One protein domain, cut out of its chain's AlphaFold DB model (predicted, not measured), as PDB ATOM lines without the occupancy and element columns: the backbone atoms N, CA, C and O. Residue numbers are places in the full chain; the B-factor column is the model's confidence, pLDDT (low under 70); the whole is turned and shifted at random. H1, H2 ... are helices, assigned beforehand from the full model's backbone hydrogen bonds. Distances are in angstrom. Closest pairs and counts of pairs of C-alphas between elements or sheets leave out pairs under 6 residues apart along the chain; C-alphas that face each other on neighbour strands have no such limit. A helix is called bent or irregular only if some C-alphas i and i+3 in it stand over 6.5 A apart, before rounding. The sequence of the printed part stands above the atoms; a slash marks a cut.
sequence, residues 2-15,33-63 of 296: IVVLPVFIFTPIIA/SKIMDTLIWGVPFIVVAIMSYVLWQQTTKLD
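This is residues 2 to 15 and 33 to 63 of the 296 residues of the protein "COX2_CUA domain-containing protein" of Kushneria phosphatilytica (UniProt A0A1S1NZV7). Two separate helices with no contact between them: a short one, H1, and a long straight one, H2, which makes most of the length. H1 is set off to the side of the first part of H2 and extends past it, and the two run roughly opposite ways. The printed part has 45 residues with two named helices, H1 then H2, and no named strand; the class is all helix. It is extended, with a radius of gyration of the C-alphas of 15.1 A and spans of 47 by 23 by 7 A.

H1, residues 4 to 15, and H2, residues 34 to 61, are apart, with no C-alpha of the one within 8 A of the other. Residues 4 to 15, which belong to H1, stand free. Residues 33 to 39, of which 34 to 39 belong to H2, stand free, and so do residues 48 to 63, of which 48 to 61 belong to H2. In the backbones, 7 of 8 O i to N i+4 pairs are within hydrogen-bond range in H1 and 23 of 24 in H2.

H1 begins at C-alpha 4 (197.970, 178.970, 149.344) and ends at C-alpha 15 (212.934, 173.741, 155.312), 16.9 A away. H2 goes from C-alpha 34 (194.574, 171.445, 169.086) to C-alpha 61 (171.476, 185.890, 139.531), a length of 40.2 A. H1 is neither bent nor irregular, but only just: C-alphas 9 and 12 are 6.2 A apart. The same holds for H2, where C-alphas 40 and 43 are 6.1 A apart.

The two C-alphas farthest apart are those of Ala 15 and Asp 63, at 47.4 A. The outline is only just a rod. Residues 16 to 32 are not printed, and C-alphas 15 and 33 are 20.1 A apart across this cut. The link from H1 to H2 is the link across the cut. The mean pLDDT of the printed part is 92.0, and no printed residue is under 70.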
ATOM      1  N   ILE A   2     194.704 183.353 149.800       85.81
ATOM      2  CA  ILE A   2     194.877 183.464 151.265       85.81
ATOM      3  C   ILE A   2     195.392 182.170 151.929       85.81
ATOM      4  O   ILE A   2     196.258 182.248 152.783       85.81
ATOM      5  N   VAL A   3     194.912 180.989 151.516       86.06
ATOM      6  CA  VAL A   3     195.367 179.693 152.072       86.06
ATOM      7  C   VAL A   3     196.683 179.219 151.444       86.06
ATOM      8  O   VAL A   3     197.530 178.630 152.101       86.06
ATOM      9  N   VAL A   4     196.865 179.497 150.155       88.50
ATOM     10  CA  VAL A   4     197.970 178.970 149.344       88.50
ATOM     11  C   VAL A   4     199.279 179.719 149.616       88.50
ATOM     12  O   VAL A   4     200.339 179.111 149.721       88.50
ATOM     13  N   LEU A   5     199.214 181.042 149.770       92.69
ATOM     14  CA  LEU A   5     200.386 181.902 149.927       92.69
ATOM     15  C   LEU A   5     201.182 181.622 151.223       92.69
ATOM     16  O   LEU A   5     202.403 181.490 151.130       92.69
ATOM     17  N   PRO A   6     200.555 181.418 152.399       90.44
ATOM     18  CA  PRO A   6     201.261 180.984 153.603       90.44
ATOM     19  C   PRO A   6     201.991 179.653 153.431       90.44
ATOM     20  O   PRO A   6     203.104 179.520 153.923       90.44
ATOM     21  N   VAL A   7     201.425 178.685 152.701       90.94
ATOM     22  CA  VAL A   7     202.095 177.397 152.445       90.94
ATOM     23  C   VAL A   7     203.380 177.619 151.649       90.94
ATOM     24  O   VAL A   7     204.435 177.118 152.039       90.94
ATOM     25  N   PHE A   8     203.329 178.428 150.589       95.06
ATOM     26  CA  PHE A   8     204.511 178.743 149.780       95.06
ATOM     27  C   PHE A   8     205.569 179.571 150.520       95.06
ATOM     28  O   PHE A   8     206.745 179.463 150.187       95.06
ATOM     29  N   ILE A   9     205.187 180.358 151.530       95.12
ATOM     30  CA  ILE A   9     206.124 181.137 152.354       95.12
ATOM     31  C   ILE A   9     206.708 180.284 153.485       95.12
ATOM     32  O   ILE A   9     207.921 180.255 153.684       95.12
ATOM     33  N   PHE A  10     205.870 179.563 154.231       93.19
ATOM     34  CA  PHE A  10     206.316 178.801 155.395       93.19
ATOM     35  C   PHE A  10     207.093 177.547 155.015       93.19
ATOM     36  O   PHE A  10     208.026 177.202 155.730       93.19
ATOM     37  N   THR A  11     206.792 176.897 153.888       94.00
ATOM     38  CA  THR A  11     207.530 175.699 153.450       94.00
ATOM     39  C   THR A  11     209.041 175.944 153.302       94.00
ATOM     40  O   THR A  11     209.808 175.243 153.965       94.00
ATOM     41  N   PRO A  12     209.521 176.937 152.524       95.44
ATOM     42  CA  PRO A  12     210.956 177.205 152.415       95.44
ATOM     43  C   PRO A  12     211.558 177.725 153.726       95.44
ATOM     44  O   PRO A  12     212.684 177.359 154.059       95.44
ATOM     45  N   ILE A  13     210.815 178.519 154.509       93.62
ATOM     46  CA  ILE A  13     211.278 179.007 155.819       93.62
ATOM     47  C   ILE A  13     211.505 177.838 156.780       93.62
ATOM     48  O   ILE A  13     212.549 177.776 157.429       93.62
ATOM     49  N   ILE A  14     210.559 176.901 156.863       91.44
ATOM     50  CA  ILE A  14     210.656 175.710 157.710       91.44
ATOM     51  C   ILE A  14     211.791 174.813 157.213       91.44
ATOM     52  O   ILE A  14     212.639 174.428 158.017       91.44
ATOM     53  N   ALA A  15     211.868 174.549 155.904       91.88
ATOM     54  CA  ALA A  15     212.934 173.741 155.312       91.88
ATOM     55  C   ALA A  15     214.330 174.317 155.605       91.88
ATOM     56  O   ALA A  15     215.245 173.581 155.969       91.88
ATOM     57  N   SER A  33     198.548 169.250 168.109       89.81
ATOM     58  CA  SER A  33     198.281 170.578 168.646       89.81
ATOM     59  C   SER A  33     196.883 171.024 168.263       89.81
ATOM     60  O   SER A  33     196.644 171.443 167.134       89.81
ATOM     61  N   LYS A  34     195.980 171.039 169.253       90.44
ATOM     62  CA  LYS A  34     194.574 171.445 169.086       90.44
ATOM     63  C   LYS A  34     194.422 172.764 168.326       90.44
ATOM     64  O   LYS A  34     193.536 172.889 167.490       90.44
ATOM     65  N   ILE A  35     195.283 173.743 168.615       90.88
ATOM     66  CA  ILE A  35     195.238 175.066 167.981       90.88
ATOM     67  C   ILE A  35     195.620 174.963 166.501       90.88
ATOM     68  O   ILE A  35     194.913 175.503 165.655       90.88
ATOM     69  N   MET A  36     196.705 174.251 166.181       87.31
ATOM     70  CA  MET A  36     197.173 174.105 164.800       87.31
ATOM     71  C   MET A  36     196.171 173.310 163.960       87.31
ATOM     72  O   MET A  36     195.811 173.747 162.871       87.31
ATOM     73  N   ASP A  37     195.660 172.200 164.495       90.25
ATOM     74  CA  ASP A  37     194.686 171.363 163.795       90.25
ATOM     75  C   ASP A  37     193.381 172.126 163.534       90.25
ATOM     76  O   ASP A  37     192.855 172.103 162.422       90.25
ATOM     77  N   THR A  38     192.900 172.896 164.518       93.44
ATOM     78  CA  THR A  38     191.711 173.747 164.341       93.44
ATOM     79  C   THR A  38     191.934 174.813 163.267       93.44
ATOM     80  O   THR A  38     191.029 175.079 162.483       93.44
ATOM     81  N   LEU A  39     193.125 175.416 163.187       91.25
ATOM     82  CA  LEU A  39     193.433 176.419 162.162       91.25
ATOM     83  C   LEU A  39     193.544 175.801 160.761       91.25
ATOM     84  O   LEU A  39     192.989 176.357 159.811       91.25
ATOM     85  N   ILE A  40     194.218 174.653 160.634       90.50
ATOM     86  CA  ILE A  40     194.412 173.952 159.354       90.50
ATOM     87  C   ILE A  40     193.077 173.501 158.756       90.50
ATOM     88  O   ILE A  40     192.914 173.587 157.543       90.50
ATOM     89  N   TRP A  41     192.116 173.072 159.576       93.62
ATOM     90  CA  TRP A  41     190.785 172.675 159.101       93.62
ATOM     91  C   TRP A  41     189.797 173.841 159.020       93.62
ATOM     92  O   TRP A  41     189.043 173.959 158.052       93.62
ATOM     93  N   GLY A  42     189.809 174.727 160.015       94.06
ATOM     94  CA  GLY A  42     188.853 175.822 160.137       94.06
ATOM     95  C   GLY A  42     189.019 176.882 159.053       94.06
ATOM     96  O   GLY A  42     188.025 177.324 158.477       94.06
ATOM     97  N   VAL A  43     190.258 177.263 158.718       91.56
ATOM     98  CA  VAL A  43     190.499 178.304 157.706       91.56
ATOM     99  C   VAL A  43     189.997 177.873 156.315       91.56
ATOM    100  O   VAL A  43     189.209 178.623 155.733       91.56
ATOM    101  N   PRO A  44     190.352 176.691 155.765       91.62
ATOM    102  CA  PRO A  44     189.788 176.222 154.498       91.62
ATOM    103  C   PRO A  44     188.268 176.066 154.537       91.62
ATOM    104  O   PRO A  44     187.606 176.452 153.576       91.62
ATOM    105  N   PHE A  45     187.708 175.565 155.644       95.19
ATOM    106  CA  PHE A  45     186.260 175.413 155.795       95.19
ATOM    107  C   PHE A  45     185.523 176.755 155.672       95.19
ATOM    108  O   PHE A  45     184.580 176.867 154.891       95.19
ATOM    109  N   ILE A  46     185.987 177.793 156.376       95.44
ATOM    110  CA  ILE A  46     185.388 179.136 156.315       95.44
ATOM    111  C   ILE A  46     185.501 179.719 154.903       95.44
ATOM    112  O   ILE A  46     184.534 180.276 154.384       95.44
ATOM    113  N   VAL A  47     186.663 179.570 154.260       94.00
ATOM    114  CA  VAL A  47     186.871 180.050 152.884       94.00
ATOM    115  C   VAL A  47     185.901 179.370 151.920       94.00
ATOM    116  O   VAL A  47     185.260 180.059 151.127       94.00
ATOM    117  N   VAL A  48     185.753 178.045 152.008       95.00
ATOM    118  CA  VAL A  48     184.802 177.291 151.180       95.00
ATOM    119  C   VAL A  48     183.373 177.744 151.461       95.00
ATOM    120  O   VAL A  48     182.661 178.044 150.512       95.00
ATOM    121  N   ALA A  49     182.965 177.891 152.724       96.56
ATOM    122  CA  ALA A  49     181.614 178.329 153.076       96.56
ATOM    123  C   ALA A  49     181.265 179.705 152.477       96.56
ATOM    124  O   ALA A  49     180.201 179.873 151.875       96.56
ATOM    125  N   ILE A  50     182.182 180.676 152.572       96.12
ATOM    126  CA  ILE A  50     182.003 182.008 151.975       96.12
ATOM    127  C   ILE A  50     181.927 181.905 150.448       96.12
ATOM    128  O   ILE A  50     181.030 182.487 149.835       96.12
ATOM    129  N   MET A  51     182.835 181.153 149.817       96.06
ATOM    130  CA  MET A  51     182.831 180.984 148.362       96.06
ATOM    131  C   MET A  51     181.573 180.274 147.863       96.06
ATOM    132  O   MET A  51     181.017 180.696 146.855       96.06
ATOM    133  N   SER A  52     181.091 179.249 148.568       96.44
ATOM    134  CA  SER A  52     179.841 178.554 148.257       96.44
ATOM    135  C   SER A  52     178.648 179.500 148.313       96.44
ATOM    136  O   SER A  52     177.820 179.485 147.405       96.44
ATOM    137  N   TYR A  53     178.578 180.363 149.329       96.56
ATOM    138  CA  TYR A  53     177.507 181.352 149.443       96.56
ATOM    139  C   TYR A  53     177.538 182.377 148.301       96.56
ATOM    140  O   TYR A  53     176.517 182.622 147.655       96.56
ATOM    141  N   VAL A  54     178.715 182.937 148.003       95.81
ATOM    142  CA  VAL A  54     178.882 183.887 146.890       95.81
ATOM    143  C   VAL A  54     178.566 183.220 145.551       95.81
ATOM    144  O   VAL A  54     177.859 183.807 144.732       95.81
ATOM    145  N   LEU A  55     179.042 181.990 145.332       95.00
ATOM    146  CA  LEU A  55     178.764 181.215 144.125       95.00
ATOM    147  C   LEU A  55     177.263 180.987 143.960       95.00
ATOM    148  O   LEU A  55     176.731 181.264 142.895       95.00
ATOM    149  N   TRP A  56     176.566 180.562 145.014       95.06
ATOM    150  CA  TRP A  56     175.123 180.343 144.966       95.06
ATOM    151  C   TRP A  56     174.349 181.609 144.561       95.06
ATOM    152  O   TRP A  56     173.484 181.552 143.678       95.06
ATOM    153  N   GLN A  57     174.697 182.769 145.125       93.06
ATOM    154  CA  GLN A  57     174.091 184.041 144.717       93.06
ATOM    155  C   GLN A  57     174.399 184.401 143.255       93.06
ATOM    156  O   GLN A  57     173.516 184.842 142.521       93.06
ATOM    157  N   GLN A  58     175.647 184.217 142.818       90.56
ATOM    158  CA  GLN A  58     176.068 184.525 141.448       90.56
ATOM    159  C   GLN A  58     175.380 183.603 140.434       90.56
ATOM    160  O   GLN A  58     174.840 184.088 139.442       90.56
ATOM    161  N   THR A  59     175.327 182.298 140.705       90.25
ATOM    162  CA  THR A  59     174.684 181.295 139.846       90.25
ATOM    163  C   THR A  59     173.192 181.565 139.675       90.25
ATOM    164  O   THR A  59     172.682 181.476 138.565       90.25
ATOM    165  N   THR A  60     172.491 181.937 140.747       86.38
ATOM    166  CA  THR A  60     171.049 182.235 140.679       86.38
ATOM    167  C   THR A  60     170.752 183.578 140.009       86.38
ATOM    168  O   THR A  60     169.736 183.721 139.328       86.38
ATOM    169  N   LYS A  61     171.630 184.574 140.167       84.94
ATOM    170  CA  LYS A  61     171.476 185.890 139.531       84.94
ATOM    171  C   LYS A  61     171.787 185.867 138.033       84.94
ATOM    172  O   LYS A  61     171.148 186.599 137.283       84.94
ATOM    173  N   LEU A  62     172.768 185.067 137.620       84.50
ATOM    174  CA  LEU A  62     173.279 184.995 136.247       84.50
ATOM    175  C   LEU A  62     172.737 183.786 135.471       84.50
ATOM    176  O   LEU A  62     173.389 183.318 134.540       84.50
ATOM    177  N   ASP A  63     171.560 183.281 135.851       85.94
ATOM    178  CA  ASP A  63     170.895 182.196 135.130       85.94
ATOM    179  C   ASP A  63     170.640 182.607 133.662       85.94
ATOM    180  O   ASP A  63     169.872 183.544 133.414       85.94
TER     181      ASP A  63